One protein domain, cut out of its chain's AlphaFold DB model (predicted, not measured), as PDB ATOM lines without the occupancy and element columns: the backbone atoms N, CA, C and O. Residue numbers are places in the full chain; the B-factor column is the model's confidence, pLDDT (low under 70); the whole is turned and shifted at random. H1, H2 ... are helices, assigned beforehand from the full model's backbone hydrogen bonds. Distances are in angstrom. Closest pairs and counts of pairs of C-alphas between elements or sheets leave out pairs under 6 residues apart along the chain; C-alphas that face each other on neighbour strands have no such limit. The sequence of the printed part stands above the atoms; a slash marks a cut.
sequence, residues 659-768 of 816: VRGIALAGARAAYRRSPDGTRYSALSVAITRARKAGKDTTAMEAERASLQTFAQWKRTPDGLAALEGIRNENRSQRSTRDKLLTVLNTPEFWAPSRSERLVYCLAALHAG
ATOM      1  N   VAL A 659      26.354   2.459  24.560       77.38
ATOM      2  CA  VAL A 659      25.353   2.323  25.642       77.38
ATOM      3  C   VAL A 659      25.833   2.961  26.947       77.38
ATOM      4  O   VAL A 659      25.080   3.655  27.622       77.38
ATOM      5  N   ARG A 660      27.119   2.794  27.278       79.50
ATOM      6  CA  ARG A 660      27.728   3.429  28.455       79.50
ATOM      7  C   ARG A 660      27.778   4.953  28.321       79.50
ATOM      8  O   ARG A 660      27.577   5.649  29.312       79.50
ATOM      9  N   GLY A 661      28.055   5.476  27.127       82.12
ATOM     10  CA  GLY A 661      28.071   6.912  26.847       82.12
ATOM     11  C   GLY A 661      26.695   7.553  26.922       82.12
ATOM     12  O   GLY A 661      26.559   8.582  27.580       82.12
ATOM     13  N   ILE A 662      25.687   6.911  26.328       83.69
ATOM     14  CA  ILE A 662      24.279   7.317  26.401       83.69
ATOM     15  C   ILE A 662      23.819   7.305  27.861       83.69
ATOM     16  O   ILE A 662      23.309   8.312  28.349       83.69
ATOM     17  N   ALA A 663      24.094   6.222  28.599       82.94
ATOM     18  CA  ALA A 663      23.737   6.122  30.012       82.94
ATOM     19  C   ALA A 663      24.398   7.213  30.866       82.94
ATOM     20  O   ALA A 663      23.749   7.848  31.696       82.94
ATOM     21  N   LEU A 664      25.684   7.489  30.634       84.38
ATOM     22  CA  LEU A 664      26.409   8.536  31.350       84.38
ATOM     23  C   LEU A 664      25.910   9.944  30.983       84.38
ATOM     24  O   LEU A 664      25.879  10.824  31.844       84.38
ATOM     25  N   ALA A 665      25.538  10.175  29.722       86.56
ATOM     26  CA  ALA A 665      24.958  11.436  29.268       86.56
ATOM     27  C   ALA A 665      23.577  11.668  29.898       86.56
ATOM     28  O   ALA A 665      23.339  12.750  30.434       86.56
ATOM     29  N   GLY A 666      22.726  10.639  29.918       89.25
ATOM     30  CA  GLY A 666      21.438  10.664  30.609       89.25
ATOM     31  C   GLY A 666      21.598  10.925  32.107       89.25
ATOM     32  O   GLY A 666      20.956  11.820  32.646       89.25
ATOM     33  N   ALA A 667      22.536  10.246  32.773       89.06
ATOM     34  CA  ALA A 667      22.771  10.431  34.204       89.06
ATOM     35  C   ALA A 667      23.269  11.847  34.521       89.06
ATOM     36  O   ALA A 667      22.861  12.452  35.508       89.06
ATOM     37  N   ARG A 668      24.118  12.420  33.658       93.06
ATOM     38  CA  ARG A 668      24.532  13.825  33.775       93.06
ATOM     39  C   ARG A 668      23.370  14.789  33.559       93.06
ATOM     40  O   ARG A 668      23.350  15.835  34.201       93.06
ATOM     41  N   ALA A 669      22.435  14.472  32.666       93.31
ATOM     42  CA  ALA A 669      21.230  15.269  32.469       93.31
ATOM     43  C   ALA A 669      20.307  15.201  33.696       93.31
ATOM     44  O   ALA A 669      19.832  16.243  34.136       93.31
ATOM     45  N   ALA A 670      20.128  14.017  34.289       92.50
ATOM     46  CA  ALA A 670      19.380  13.836  35.532       92.50
ATOM     47  C   ALA A 670      20.021  14.604  36.699       92.50
ATOM     48  O   ALA A 670      19.348  15.398  37.350       92.50
ATOM     49  N   TYR A 671      21.340  14.489  36.885       96.62
ATOM     50  CA  TYR A 671      22.064  15.277  37.885       96.62
ATOM     51  C   TYR A 671      21.863  16.779  37.690       96.62
ATOM     52  O   TYR A 671      21.568  17.483  38.644       96.62
ATOM     53  N   ARG A 672      21.946  17.289  36.456       95.06
ATOM     54  CA  ARG A 672      21.708  18.716  36.173       95.06
ATOM     55  C   ARG A 672      20.298  19.196  36.522       95.06
ATOM     56  O   ARG A 672      20.124  20.402  36.612       95.06
ATOM     57  N   ARG A 673      19.324  18.291  36.669       95.62
ATOM     58  CA  ARG A 673      17.961  18.597  37.130       95.62
ATOM     59  C   ARG A 673      17.799  18.451  38.644       95.62
ATOM     60  O   ARG A 673      16.827  18.959  39.185       95.62
ATOM     61  N   SER A 674      18.727  17.774  39.324       95.00
ATOM     62  CA  SER A 674      18.743  17.744  40.789       95.00
ATOM     63  C   SER A 674      19.006  19.150  41.351       95.00
ATOM     64  O   SER A 674      19.634  19.966  40.658       95.00
ATOM     65  N   PRO A 675      18.571  19.451  42.588       96.44
ATOM     66  CA  PRO A 675      18.848  20.735  43.233       96.44
ATOM     67  C   PRO A 675      20.347  21.069  43.235       96.44
ATOM     68  O   PRO A 675      20.751  22.125  42.739       96.44
ATOM     69  N   ASP A 676      21.178  20.113  43.658       94.62
ATOM     70  CA  ASP A 676      22.634  20.257  43.720       94.62
ATOM     71  C   ASP A 676      23.259  20.455  42.345       94.62
ATOM     72  O   ASP A 676      24.057  21.370  42.159       94.62
ATOM     73  N   GLY A 677      22.892  19.654  41.342       95.75
ATOM     74  CA  GLY A 677      23.458  19.810  40.002       95.75
ATOM     75  C   GLY A 677      23.008  21.094  39.301       95.75
ATOM     76  O   GLY A 677      23.802  21.698  38.571       95.75
ATOM     77  N   THR A 678      21.781  21.553  39.563       96.88
ATOM     78  CA  THR A 678      21.278  22.853  39.093       96.88
ATOM     79  C   THR A 678      22.103  23.980  39.705       96.88
ATOM     80  O   THR A 678      22.656  24.813  38.976       96.88
ATOM     81  N   ARG A 679      22.269  23.972  41.037       97.38
ATOM     82  CA  ARG A 679      23.049  24.981  41.762       97.38
ATOM     83  C   ARG A 679      24.529  24.929  41.387       97.38
ATOM     84  O   ARG A 679      25.118  25.971  41.111       97.38
ATOM     85  N   TYR A 680      25.115  23.741  41.258       97.12
ATOM     86  CA  TYR A 680      26.510  23.541  40.859       97.12
ATOM     87  C   TYR A 680      26.777  24.093  39.454       97.12
ATOM     88  O   TYR A 680      27.801  24.744  39.208       97.12
ATOM     89  N   SER A 681      25.856  23.853  38.513       92.75
ATOM     90  CA  SER A 681      25.944  24.390  37.152       92.75
ATOM     91  C   SER A 681      25.807  25.914  37.153       92.75
ATOM     92  O   SER A 681      26.615  26.597  36.519       92.75
ATOM     93  N   ALA A 682      24.845  26.454  37.908       95.62
ATOM     94  CA  ALA A 682      24.656  27.895  38.062       95.62
ATOM     95  C   ALA A 682      25.896  28.574  38.668       95.62
ATOM     96  O   ALA A 682      26.399  29.537  38.091       95.62
ATOM     97  N   LEU A 683      26.458  28.029  39.753       96.00
ATOM     98  CA  LEU A 683      27.685  28.525  40.382       96.00
ATOM     99  C   LEU A 683      28.891  28.412  39.452       96.00
ATOM    100  O   LEU A 683      29.691  29.334  39.375       96.00
ATOM    101  N   SER A 684      29.024  27.332  38.678       93.25
ATOM    102  CA  SER A 684      30.121  27.202  37.707       93.25
ATOM    103  C   SER A 684      30.066  28.283  36.623       93.25
ATOM    104  O   SER A 684      31.104  28.833  36.237       93.25
ATOM    105  N   VAL A 685      28.861  28.629  36.156       94.50
ATOM    106  CA  VAL A 685      28.645  29.751  35.230       94.50
ATOM    107  C   VAL A 685      28.914  31.089  35.927       94.50
ATOM    108  O   VAL A 685      29.619  31.924  35.360       94.50
ATOM    109  N   ALA A 686      28.419  31.282  37.154       94.00
ATOM    110  CA  ALA A 686      28.605  32.504  37.936       94.00
ATOM    111  C   ALA A 686      30.084  32.773  38.253       94.00
ATOM    112  O   ALA A 686      30.565  33.859  37.955       94.00
ATOM    113  N   ILE A 687      30.835  31.773  38.724       92.12
ATOM    114  CA  ILE A 687      32.287  31.839  38.961       92.12
ATOM    115  C   ILE A 687      33.020  32.191  37.669       92.12
ATOM    116  O   ILE A 687      33.896  33.049  37.666       92.12
ATOM    117  N   THR A 688      32.659  31.565  36.544       87.81
ATOM    118  CA  THR A 688      33.292  31.872  35.252       87.81
ATOM    119  C   THR A 688      33.044  33.325  34.842       87.81
ATOM    120  O   THR A 688      33.969  34.001  34.392       87.81
ATOM    121  N   ARG A 689      31.815  33.830  35.019       91.50
ATOM    122  CA  ARG A 689      31.460  35.233  34.752       91.50
ATOM    123  C   ARG A 689      32.164  36.192  35.717       91.50
ATOM    124  O   ARG A 689      32.702  37.197  35.269       91.50
ATOM    125  N   ALA A 690      32.219  35.862  37.002       88.56
ATOM    126  CA  ALA A 690      32.864  36.660  38.038       88.56
ATOM    127  C   ALA A 690      34.387  36.737  37.848       88.56
ATOM    128  O   ALA A 690      34.930  37.836  37.869       88.56
ATOM    129  N   ARG A 691      35.057  35.620  37.522       86.25
ATOM    130  CA  ARG A 691      36.487  35.598  37.154       86.25
ATOM    131  C   ARG A 691      36.774  36.450  35.923       86.25
ATOM    132  O   ARG A 691      37.753  37.186  35.909       86.25
ATOM    133  N   LYS A 692      35.914  36.382  34.899       75.44
ATOM    134  CA  LYS A 692      36.019  37.259  33.720       75.44
ATOM    135  C   LYS A 692      35.831  38.737  34.073       75.44
ATOM    136  O   LYS A 692      36.446  39.580  33.440       75.44
ATOM    137  N   ALA A 693      35.014  39.033  35.081       82.94
ATOM    138  CA  ALA A 693      34.777  40.382  35.586       82.94
ATOM    139  C   ALA A 693      35.782  40.831  36.669       82.94
ATOM    140  O   ALA A 693      35.573  41.881  37.269       82.94
ATOM    141  N   GLY A 694      36.824  40.044  36.970       83.62
ATOM    142  CA  GLY A 694      37.808  40.369  38.012       83.62
ATOM    143  C   GLY A 694      37.252  40.395  39.442       83.62
ATOM    144  O   GLY A 694      37.871  40.981  40.323       83.62
ATOM    145  N   LYS A 695      36.085  39.789  39.688       92.12
ATOM    146  CA  LYS A 695      35.454  39.737  41.014       92.12
ATOM    147  C   LYS A 695      36.004  38.569  41.828       92.12
ATOM    148  O   LYS A 695      36.301  37.515  41.265       92.12
ATOM    149  N   ASP A 696      36.085  38.747  43.146       90.50
ATOM    150  CA  ASP A 696      36.414  37.661  44.069       90.50
ATOM    151  C   ASP A 696      35.370  36.537  43.960       90.50
ATOM    152  O   ASP A 696      34.158  36.773  43.991       90.50
ATOM    153  N   THR A 697      35.849  35.308  43.777       97.44
ATOM    154  CA  THR A 697      35.023  34.105  43.634       97.44
ATOM    155  C   THR A 697      35.113  33.162  44.822       97.44
ATOM    156  O   THR A 697      34.474  32.114  44.785       97.44
ATOM    157  N   THR A 698      35.833  33.532  45.885       93.12
ATOM    158  CA  THR A 698      36.120  32.661  47.034       93.12
ATOM    159  C   THR A 698      34.846  32.104  47.675       93.12
ATOM    160  O   THR A 698      34.722  30.892  47.832       93.12
ATOM    161  N   ALA A 699      33.845  32.950  47.944       96.19
ATOM    162  CA  ALA A 699      32.577  32.510  48.535       96.19
ATOM    163  C   ALA A 699      31.777  31.569  47.612       96.19
ATOM    164  O   ALA A 699      31.279  30.538  48.055       96.19
ATOM    165  N   MET A 700      31.705  31.874  46.310       97.06
ATOM    166  CA  MET A 700      31.022  31.019  45.325       97.06
ATOM    167  C   MET A 700      31.742  29.681  45.125       97.06
ATOM    168  O   MET A 700      31.108  28.663  44.858       97.06
ATOM    169  N   GLU A 701      33.072  29.673  45.218       94.31
ATOM    170  CA  GLU A 701      33.882  28.459  45.133       94.31
ATOM    171  C   GLU A 701      33.722  27.581  46.371       94.31
ATOM    172  O   GLU A 701      33.587  26.368  46.207       94.31
ATOM    173  N   ALA A 702      33.657  28.181  47.565       95.62
ATOM    174  CA  ALA A 702      33.351  27.482  48.810       95.62
ATOM    175  C   ALA A 702      31.938  26.877  48.784       95.62
ATOM    176  O   ALA A 702      31.774  25.696  49.079       95.62
ATOM    177  N   GLU A 703      30.937  27.639  48.332       96.75
ATOM    178  CA  GLU A 703      29.571  27.134  48.155       96.75
ATOM    179  C   GLU A 703      29.523  26.009  47.112       96.75
ATOM    180  O   GLU A 703      28.923  24.965  47.329       96.75
ATOM    181  N   ARG A 704      30.209  26.154  45.974       97.38
ATOM    182  CA  ARG A 704      30.251  25.081  44.970       97.38
ATOM    183  C   ARG A 704      30.934  23.821  45.509       97.38
ATOM    184  O   ARG A 704      30.578  22.727  45.079       97.38
ATOM    185  N   ALA A 705      31.921  23.970  46.390       93.31
ATOM    186  CA  ALA A 705      32.633  22.855  47.005       93.31
ATOM    187  C   ALA A 705      31.799  22.121  48.066       93.31
ATOM    188  O   ALA A 705      32.049  20.938  48.289       93.31
ATOM    189  N   SER A 706      30.812  22.782  48.686       96.12
ATOM    190  CA  SER A 706      29.884  22.132  49.619       96.12
ATOM    191  C   SER A 706      28.760  21.361  48.919       96.12
ATOM    192  O   SER A 706      28.158  20.483  49.531       96.12
ATOM    193  N   LEU A 707      28.493  21.645  47.639       96.50
ATOM    194  CA  LEU A 707      27.511  20.909  46.842       96.50
ATOM    195  C   LEU A 707      28.016  19.528  46.437       96.50
ATOM    196  O   LEU A 707      29.189  19.330  46.101       96.50
ATOM    197  N   GLN A 708      27.090  18.577  46.342       96.00
ATOM    198  CA  GLN A 708      27.421  17.242  45.897       96.00
ATOM    199  C   GLN A 708      27.825  17.241  44.418       96.00
ATOM    200  O   GLN A 708      27.061  17.629  43.533       96.00
ATOM    201  N   THR A 709      29.028  16.754  44.115       94.19
ATOM    202  CA  THR A 709      29.495  16.597  42.730       94.19
ATOM    203  C   THR A 709      28.748  15.466  42.020       94.19
ATOM    204  O   THR A 709      28.289  14.520  42.653       94.19
ATOM    205  N   PHE A 710      28.723  15.464  40.680       94.69
ATOM    206  CA  PHE A 710      28.153  14.349  39.902       94.69
ATOM    207  C   PHE A 710      28.701  12.968  40.320       94.69
ATOM    208  O   PHE A 710      27.984  11.971  40.275       94.69
ATOM    209  N   ALA A 711      29.978  12.895  40.714       91.69
ATOM    210  CA  ALA A 711      30.618  11.647  41.123       91.69
ATOM    211  C   ALA A 711      30.145  11.143  42.496       91.69
ATOM    212  O   ALA A 711      30.105   9.932  42.704       91.69
ATOM    213  N   GLN A 712      29.784  12.058  43.396       94.00
ATOM    214  CA  GLN A 712      29.172  11.739  44.682       94.00
ATOM    215  C   GLN A 712      27.672  11.466  44.505       94.00
ATOM    216  O   GLN A 712      27.187  10.447  44.980       94.00
ATOM    217  N   TRP A 713      26.966  12.300  43.732       96.56
ATOM    218  CA  TRP A 713      25.529  12.165  43.477       96.56
ATOM    219  C   TRP A 713      25.181  10.844  42.797       96.56
ATOM    220  O   TRP A 713      24.257  10.166  43.208       96.56
ATOM    221  N   LYS A 714      25.968  10.384  41.816       94.19
ATOM    222  CA  LYS A 714      25.713   9.084  41.160       94.19
ATOM    223  C   LYS A 714      25.766   7.875  42.119       94.19
ATOM    224  O   LYS A 714      25.448   6.772  41.688       94.19
ATOM    225  N   ARG A 715      26.271   8.057  43.348       94.31
ATOM    226  CA  ARG A 715      26.342   7.036  44.404       94.31
ATOM    227  C   ARG A 715      25.188   7.153  45.412       94.31
ATOM    228  O   ARG A 715      25.078   6.289  46.270       94.31
ATOM    229  N   THR A 716      24.355   8.194  45.337       94.00
ATOM    230  CA  THR A 716      23.156   8.324  46.179       94.00
ATOM    231  C   THR A 716      22.018   7.457  45.645       94.00
ATOM    232  O   THR A 716      22.063   7.057  44.476       94.00
ATOM    233  N   PRO A 717      20.974   7.196  46.454       95.50
ATOM    234  CA  PRO A 717      19.773   6.506  45.987       95.50
ATOM    235  C   PRO A 717      19.174   7.140  44.725       95.50
ATOM    236  O   PRO A 717      18.919   6.430  43.757       95.50
ATOM    237  N   ASP A 718      19.066   8.472  44.673       91.12
ATOM    238  CA  ASP A 718      18.548   9.197  43.502       91.12
ATOM    239  C   ASP A 718      19.426   9.010  42.259       91.12
ATOM    240  O   ASP A 718      18.931   8.817  41.145       91.12
ATOM    241  N   GLY A 719      20.750   9.051  42.438       91.81
ATOM    242  CA  GLY A 719      21.698   8.835  41.353       91.81
ATOM    243  C   GLY A 719      21.663   7.409  40.807       91.81
ATOM    244  O   GLY A 719      21.728   7.212  39.590       91.81
ATOM    245  N   LEU A 720      21.528   6.419  41.693       93.06
ATOM    246  CA  LEU A 720      21.382   5.010  41.332       93.06
ATOM    247  C   LEU A 720      20.040   4.751  40.636       93.06
ATOM    248  O   LEU A 720      20.038   4.131  39.573       93.06
ATOM    249  N   ALA A 721      18.940   5.305  41.151       91.38
ATOM    250  CA  ALA A 721      17.613   5.202  40.548       91.38
ATOM    251  C   ALA A 721      17.571   5.836  39.149       91.38
ATOM    252  O   ALA A 721      17.047   5.241  38.208       91.38
ATOM    253  N   ALA A 722      18.195   7.005  38.962       90.75
ATOM    254  CA  ALA A 722      18.316   7.628  37.647       90.75
ATOM    255  C   ALA A 722      19.134   6.761  36.672       90.75
ATOM    256  O   ALA A 722      18.750   6.588  35.514       90.75
ATOM    257  N   LEU A 723      20.255   6.188  37.126       88.19
ATOM    258  CA  LEU A 723      21.073   5.276  36.318       88.19
ATOM    259  C   LEU A 723      20.320   3.996  35.944       88.19
ATOM    260  O   LEU A 723      20.475   3.503  34.826       88.19
ATOM    261  N   GLU A 724      19.523   3.458  36.860       89.38
ATOM    262  CA  GLU A 724      18.704   2.273  36.645       89.38
ATOM    263  C   GLU A 724      17.536   2.548  35.696       89.38
ATOM    264  O   GLU A 724      17.343   1.789  34.750       89.38
ATOM    265  N   GLY A 725      16.852   3.686  35.843       89.94
ATOM    266  CA  GLY A 725      15.833   4.148  34.898       89.94
ATOM    267  C   GLY A 725      16.381   4.247  33.474       89.94
ATOM    268  O   GLY A 725      15.812   3.675  32.546       89.94
ATOM    269  N   ILE A 726      17.562   4.852  33.305       87.94
ATOM    270  CA  ILE A 726      18.222   4.954  31.995       87.94
ATOM    271  C   ILE A 726      18.678   3.580  31.481       87.94
ATOM    272  O   ILE A 726      18.645   3.318  30.277       87.94
ATOM    273  N   ARG A 727      19.122   2.670  32.358       83.81
ATOM    274  CA  ARG A 727      19.447   1.287  31.966       83.81
ATOM    275  C   ARG A 727      18.204   0.531  31.508       83.81
ATOM    276  O   ARG A 727      18.299  -0.197  30.525       83.81
ATOM    277  N   ASN A 728      17.073   0.710  32.181       85.00
ATOM    278  CA  ASN A 728      15.808   0.058  31.854       85.00
ATOM    279  C   ASN A 728      15.213   0.605  30.553       85.00
ATOM    280  O   ASN A 728      14.779  -0.180  29.716       85.00
ATOM    281  N   GLU A 729      15.309   1.912  30.317       82.69
ATOM    282  CA  GLU A 729      14.948   2.541  29.043       82.69
ATOM    283  C   GLU A 729      15.839   2.039  27.893       82.69
ATOM    284  O   GLU A 729      15.352   1.641  26.836       82.69
ATOM    285  N   ASN A 730      17.152   1.925  28.115       78.56
ATOM    286  CA  ASN A 730      18.057   1.336  27.122       78.56
ATOM    287  C   ASN A 730      17.807  -0.168  26.908       78.56
ATOM    288  O   ASN A 730      17.974  -0.662  25.792       78.56
ATOM    289  N   ARG A 731      17.424  -0.917  27.953       78.81
ATOM    290  CA  ARG A 731      17.033  -2.335  27.853       78.81
ATOM    291  C   ARG A 731      15.722  -2.497  27.096       78.81
ATOM    292  O   ARG A 731      15.636  -3.426  26.304       78.81
ATOM    293  N   SER A 732      14.742  -1.614  27.286       73.69
ATOM    294  CA  SER A 732      13.479  -1.663  26.543       73.69
ATOM    295  C   SER A 732      13.715  -1.350  25.064       73.69
ATOM    296  O   SER A 732      13.284  -2.122  24.213       73.69
ATOM    297  N   GLN A 733      14.520  -0.327  24.753       72.44
ATOM    298  CA  GLN A 733      14.926  -0.002  23.382       72.44
ATOM    299  C   GLN A 733      15.736  -1.132  22.729       72.44
ATOM    300  O   GLN A 733      15.507  -1.453  21.561       72.44
ATOM    301  N   ARG A 734      16.645  -1.783  23.474       67.88
ATOM    302  CA  ARG A 734      17.351  -2.989  23.006       67.88
ATOM    303  C   ARG A 734      16.410  -4.162  22.796       67.88
ATOM    304  O   ARG A 734      16.472  -4.751  21.737       67.88
ATOM    305  N   SER A 735      15.502  -4.451  23.725       68.56
ATOM    306  CA  SER A 735      14.482  -5.495  23.568       68.56
ATOM    307  C   SER A 735      13.641  -5.251  22.318       68.56
ATOM    308  O   SER A 735      13.390  -6.183  21.569       68.56
ATOM    309  N   THR A 736      13.231  -4.012  22.044       63.25
ATOM    310  CA  THR A 736      12.477  -3.675  20.830       63.25
ATOM    311  C   THR A 736      13.324  -3.869  19.573       63.25
ATOM    312  O   THR A 736      12.848  -4.460  18.608       63.25
ATOM    313  N   ARG A 737      14.596  -3.450  19.592       63.25
ATOM    314  CA  ARG A 737      15.545  -3.650  18.486       63.25
ATOM    315  C   ARG A 737      15.885  -5.124  18.252       63.25
ATOM    316  O   ARG A 737      15.965  -5.544  17.104       63.25
ATOM    317  N   ASP A 738      16.082  -5.893  19.313       60.00
ATOM    318  CA  ASP A 738      16.423  -7.310  19.264       60.00
ATOM    319  C   ASP A 738      15.198  -8.122  18.838       60.00
ATOM    320  O   ASP A 738      15.325  -8.949  17.949       60.00
ATOM    321  N   LYS A 739      13.989  -7.796  19.326       59.84
ATOM    322  CA  LYS A 739      12.722  -8.349  18.810       59.84
ATOM    323  C   LYS A 739      12.531  -8.037  17.322       59.84
ATOM    324  O   LYS A 739      12.135  -8.922  16.573       59.84
ATOM    325  N   LEU A 740      12.869  -6.822  16.878       52.94
ATOM    326  CA  LEU A 740      12.906  -6.452  15.456       52.94
ATOM    327  C   LEU A 740      13.920  -7.301  14.678       52.94
ATOM    328  O   LEU A 740      13.589  -7.819  13.621       52.94
ATOM    329  N   LEU A 741      15.135  -7.490  15.195       53.47
ATOM    330  CA  LEU A 741      16.160  -8.318  14.552       53.47
ATOM    331  C   LEU A 741      15.779  -9.805  14.513       53.47
ATOM    332  O   LEU A 741      16.079 -10.467  13.524       53.47
ATOM    333  N   THR A 742      15.092 -10.323  15.531       58.22
ATOM    334  CA  THR A 742      14.553 -11.689  15.547       58.22
ATOM    335  C   THR A 742      13.459 -11.863  14.492       58.22
ATOM    336  O   THR A 742      13.509 -12.836  13.750       58.22
ATOM    337  N   VAL A 743      12.546 -10.894  14.346       54.53
ATOM    338  CA  VAL A 743      11.513 -10.887  13.288       54.53
ATOM    339  C   VAL A 743      12.130 -10.766  11.886       54.53
ATOM    340  O   VAL A 743      11.694 -11.423  10.945       54.53
ATOM    341  N   LEU A 744      13.198  -9.977  11.734       48.41
ATOM    342  CA  LEU A 744      13.922  -9.840  10.463       48.41
ATOM    343  C   LEU A 744      14.684 -11.115  10.056       48.41
ATOM    344  O   LEU A 744      14.977 -11.285   8.868       48.41
ATOM    345  N   ASN A 745      15.007 -11.979  11.024       52.03
ATOM    346  CA  ASN A 745      15.779 -13.209  10.838       52.03
ATOM    347  C   ASN A 745      14.920 -14.489  10.853       52.03
ATOM    348  O   ASN A 745      15.466 -15.569  10.629       52.03
ATOM    349  N   THR A 746      13.607 -14.402  11.087       56.59
ATOM    350  CA  THR A 746      12.705 -15.556  10.946       56.59
ATOM    351  C   THR A 746      12.586 -15.979   9.470       56.59
ATOM    352  O   THR A 746      12.326 -15.118   8.626       56.59
ATOM    353  N   PRO A 747      12.751 -17.277   9.133       49.12
ATOM    354  CA  PRO A 747      12.765 -17.771   7.745       49.12
ATOM    355  C   PRO A 747      11.495 -17.475   6.929       49.12
ATOM    356  O   PRO A 747      11.534 -17.458   5.701       49.12
ATOM    357  N   GLU A 748      10.380 -17.223   7.611       50.84
ATOM    358  CA  GLU A 748       9.048 -17.012   7.033       50.84
ATOM    359  C   GLU A 748       8.822 -15.573   6.526       50.84
ATOM    360  O   GLU A 748       7.857 -15.309   5.814       50.84
ATOM    361  N   PHE A 749       9.734 -14.633   6.818       46.75
ATOM    362  CA  PHE A 749       9.664 -13.252   6.324       46.75
ATOM    363  C   PHE A 749      10.343 -13.132   4.944       46.75
ATOM    364  O   PHE A 749      11.510 -12.745   4.817       46.75
ATOM    365  N   TRP A 750       9.621 -13.502   3.882       50.44
ATOM    366  CA  TRP A 750      10.111 -13.412   2.500       50.44
ATOM    367  C   TRP A 750      10.108 -11.962   1.991       50.44
ATOM    368  O   TRP A 750       9.137 -11.480   1.419       50.44
ATOM    369  N   ALA A 751      11.239 -11.274   2.162       54.50
ATOM    370  CA  ALA A 751      11.603 -10.127   1.329       54.50
ATOM    371  C   ALA A 751      13.043 -10.300   0.801       54.50
ATOM    372  O   ALA A 751      13.935 -10.681   1.582       54.50
ATOM    373  N   PRO A 752      13.274 -10.048  -0.503       49.53
ATOM    374  CA  PRO A 752      14.499 -10.445  -1.194       49.53
ATOM    375  C   PRO A 752      15.741  -9.668  -0.738       49.53
ATOM    376  O   PRO A 752      16.850 -10.185  -0.860       49.53
ATOM    377  N   SER A 753      15.586  -8.487  -0.126       64.00
ATOM    378  CA  SER A 753      16.694  -7.735   0.469       64.00
ATOM    379  C   SER A 753      16.438  -7.295   1.919       64.00
ATOM    380  O   SER A 753      15.306  -7.117   2.374       64.00
ATOM    381  N   ARG A 754      17.526  -7.081   2.672       50.09
ATOM    382  CA  ARG A 754      17.492  -6.611   4.072       50.09
ATOM    383  C   ARG A 754      16.862  -5.214   4.207       50.09
ATOM    384  O   ARG A 754      16.289  -4.904   5.249       50.09
ATOM    385  N   SER A 755      16.954  -4.400   3.157       51.75
ATOM    386  CA  SER A 755      16.419  -3.035   3.091       51.75
ATOM    387  C   SER A 755      14.892  -3.018   2.966       51.75
ATOM    388  O   SER A 755      14.233  -2.244   3.653       51.75
ATOM    389  N   GLU A 756      14.312  -3.918   2.166       58.47
ATOM    390  CA  GLU A 756      12.855  -4.015   1.985       58.47
ATOM    391  C   GLU A 756      12.141  -4.515   3.242       58.47
ATOM    392  O   GLU A 756      11.080  -3.999   3.594       58.47
ATOM    393  N   ARG A 757      12.754  -5.454   3.981       57.00
ATOM    394  CA  ARG A 757      12.212  -5.909   5.274       57.00
ATOM    395  C   ARG A 757      12.116  -4.766   6.284       57.00
ATOM    396  O   ARG A 757      11.139  -4.669   7.018       57.00
ATOM    397  N   LEU A 758      13.116  -3.880   6.302       52.88
ATOM    398  CA  LEU A 758      13.154  -2.739   7.216       52.88
ATOM    399  C   LEU A 758      12.027  -1.736   6.915       52.88
ATOM    400  O   LEU A 758      11.386  -1.244   7.841       52.88
ATOM    401  N   VAL A 759      11.754  -1.476   5.633       55.78
ATOM    402  CA  VAL A 759      10.678  -0.570   5.193       55.78
ATOM    403  C   VAL A 759       9.297  -1.133   5.546       55.78
ATOM    404  O   VAL A 759       8.466  -0.400   6.078       55.78
ATOM    405  N   TYR A 760       9.067  -2.434   5.343       55.00
ATOM    406  CA  TYR A 760       7.801  -3.086   5.704       55.00
ATOM    407  C   TYR A 760       7.535  -3.074   7.216       55.00
ATOM    408  O   TYR A 760       6.423  -2.770   7.647       55.00
ATOM    409  N   CYS A 761       8.556  -3.343   8.038       53.97
ATOM    410  CA  CYS A 761       8.420  -3.289   9.495       53.97
ATOM    411  C   CYS A 761       8.134  -1.871  10.003       53.97
ATOM    412  O   CYS A 761       7.323  -1.703  10.913       53.97
ATOM    413  N   LEU A 762       8.771  -0.852   9.419       53.59
ATOM    414  CA  LEU A 762       8.526   0.547   9.779       53.59
ATOM    415  C   LEU A 762       7.121   1.007   9.360       53.59
ATOM    416  O   LEU A 762       6.469   1.710  10.130       53.59
ATOM    417  N   ALA A 763       6.621   0.557   8.205       52.09
ATOM    418  CA  ALA A 763       5.255   0.834   7.756       52.09
ATOM    419  C   ALA A 763       4.190   0.175   8.657       52.09
ATOM    420  O   ALA A 763       3.224   0.833   9.040       52.09
ATOM    421  N   ALA A 764       4.388  -1.085   9.065       53.03
ATOM    422  CA  ALA A 764       3.466  -1.795   9.961       53.03
ATOM    423  C   ALA A 764       3.413  -1.179  11.374       53.03
ATOM    424  O   ALA A 764       2.337  -1.050  11.958       53.03
ATOM    425  N   LEU A 765       4.565  -0.736  11.898       50.12
ATOM    426  CA  LEU A 765       4.661  -0.019  13.177       50.12
ATOM    427  C   LEU A 765       3.960   1.341  13.137       50.12
ATOM    428  O   LEU A 765       3.293   1.708  14.101       50.12
ATOM    429  N   HIS A 766       4.085   2.080  12.032       48.25
ATOM    430  CA  HIS A 766       3.446   3.388  11.901       48.25
ATOM    431  C   HIS A 766       1.918   3.286  11.730       48.25
ATOM    432  O   HIS A 766       1.198   4.198  12.135       48.25
ATOM    433  N   ALA A 767       1.429   2.169  11.183       46.84
ATOM    434  CA  ALA A 767       0.006   1.884  11.000       46.84
ATOM    435  C   ALA A 767      -0.689   1.285  12.243       46.84
ATOM    436  O   ALA A 767      -1.899   1.087  12.220       46.84
ATOM    437  N   GLY A 768       0.042   0.998  13.330       44.50
ATOM    438  CA  GLY A 768      -0.538   0.488  14.583       44.50
ATOM    439  C   GLY A 768      -1.063  -0.953  14.521       44.50
ATOM    440  O   GLY A 768      -1.824  -1.359  15.398       44.50
TER     441      GLY A 768
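What this domain is: This is residues 659 to 768 of the 816 residues of an uncharacterized protein of Burkholderia cenocepacia (UniProt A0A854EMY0). An extended, open arrangement of helices is drawn out along the long helix H5, with H1 packed on the first part of H5, the helical hairpin of H2 and H3 at one end of the whole and H6 at the other. H1 sits in the middle, H2 turns away from its end at a corner, the short H4 lies close to that corner, and H6 folds back steeply from the end of H5, with residues 762 to 768 sticking out to the side. The printed part has 110 residues with six named helices, in the order H1, H2, H3, H4, H5, H6, and no named strand; its class is all helix. The radius of gyration of the C-alphas is 22.8 A, and the C-alphas span 71 by 31 by 23 A.

Where its parts are: H5, the longest helix, holds residues 717 to 745 and runs 40.5 A from C-alpha 717 at (19.773, 6.506, 45.987) to C-alpha 745 at (15.779, -13.209, 10.838). H1 is residues 659 to 673, 21.2 A long, and begins with C-alpha 659 at (25.353, 2.323, 25.642). H2 is residues 675 to 692, 25.7 A long. H3 is residues 698 to 706, 12.5 A long, and H4 is residues 710 to 713, 4.9 A long. H6 is residues 754 to 766, 18.9 A long, and ends with C-alpha 766 at (3.446, 3.388, 11.901).

How they stand to each other: H1 is the hub, touching H2, H4 and H5. H5 touches H1 with residues 719 to 730 alone, and the closest C-alphas, of Ala 667 and Leu 723, are 5.8 A apart. H1 and H5 run opposite ways at a steep tilt of 38 degrees, only just steep. H1 and H2 touch only at the corner by their link, with the C-alphas of Arg 672 and Thr 678 closest at 5.1 A, and are about perpendicular at 82 degrees. H2 and H3 form a hairpin: they touch at Tyr 680 and Arg 704, whose C-alphas are closest at 5.8 A, and run opposite ways at a shallow tilt of 23 degrees. H4 only just touches H1, with 3 pairs of C-alphas within 8 A, the closest being those of Tyr 671 and Phe 710 at 6.5 A. H6 is close to H5 but not clearly touching, with the C-alphas of Leu 744 and Arg 757 closest at 6.7 A, at a steep tilt of 60 degrees, opposite ways. Among the pairs that are apart are H2 and H5, H3 and H5, and H1 and H6. In H1, H2, H3, H5 and H6 every O i to N i+4 pair is within hydrogen-bond range; H4 is too short for such a pair.

The domain as a whole: The two C-alphas farthest apart, those of Asp 696 and Glu 748, are 71.5 A apart. Residues 762 to 768, of which 762 to 766 belong to H6, stand free. The printed part has no cut. The links from H1 to H2, H2 to H3, H3 to H4 and H4 to H5 are tight, and the link from H5 to H6, with 8 residues, is short. The mean pLDDT of the printed part is 79.1, and residues 734 to 768 are under 70; the mean of H6 is 53.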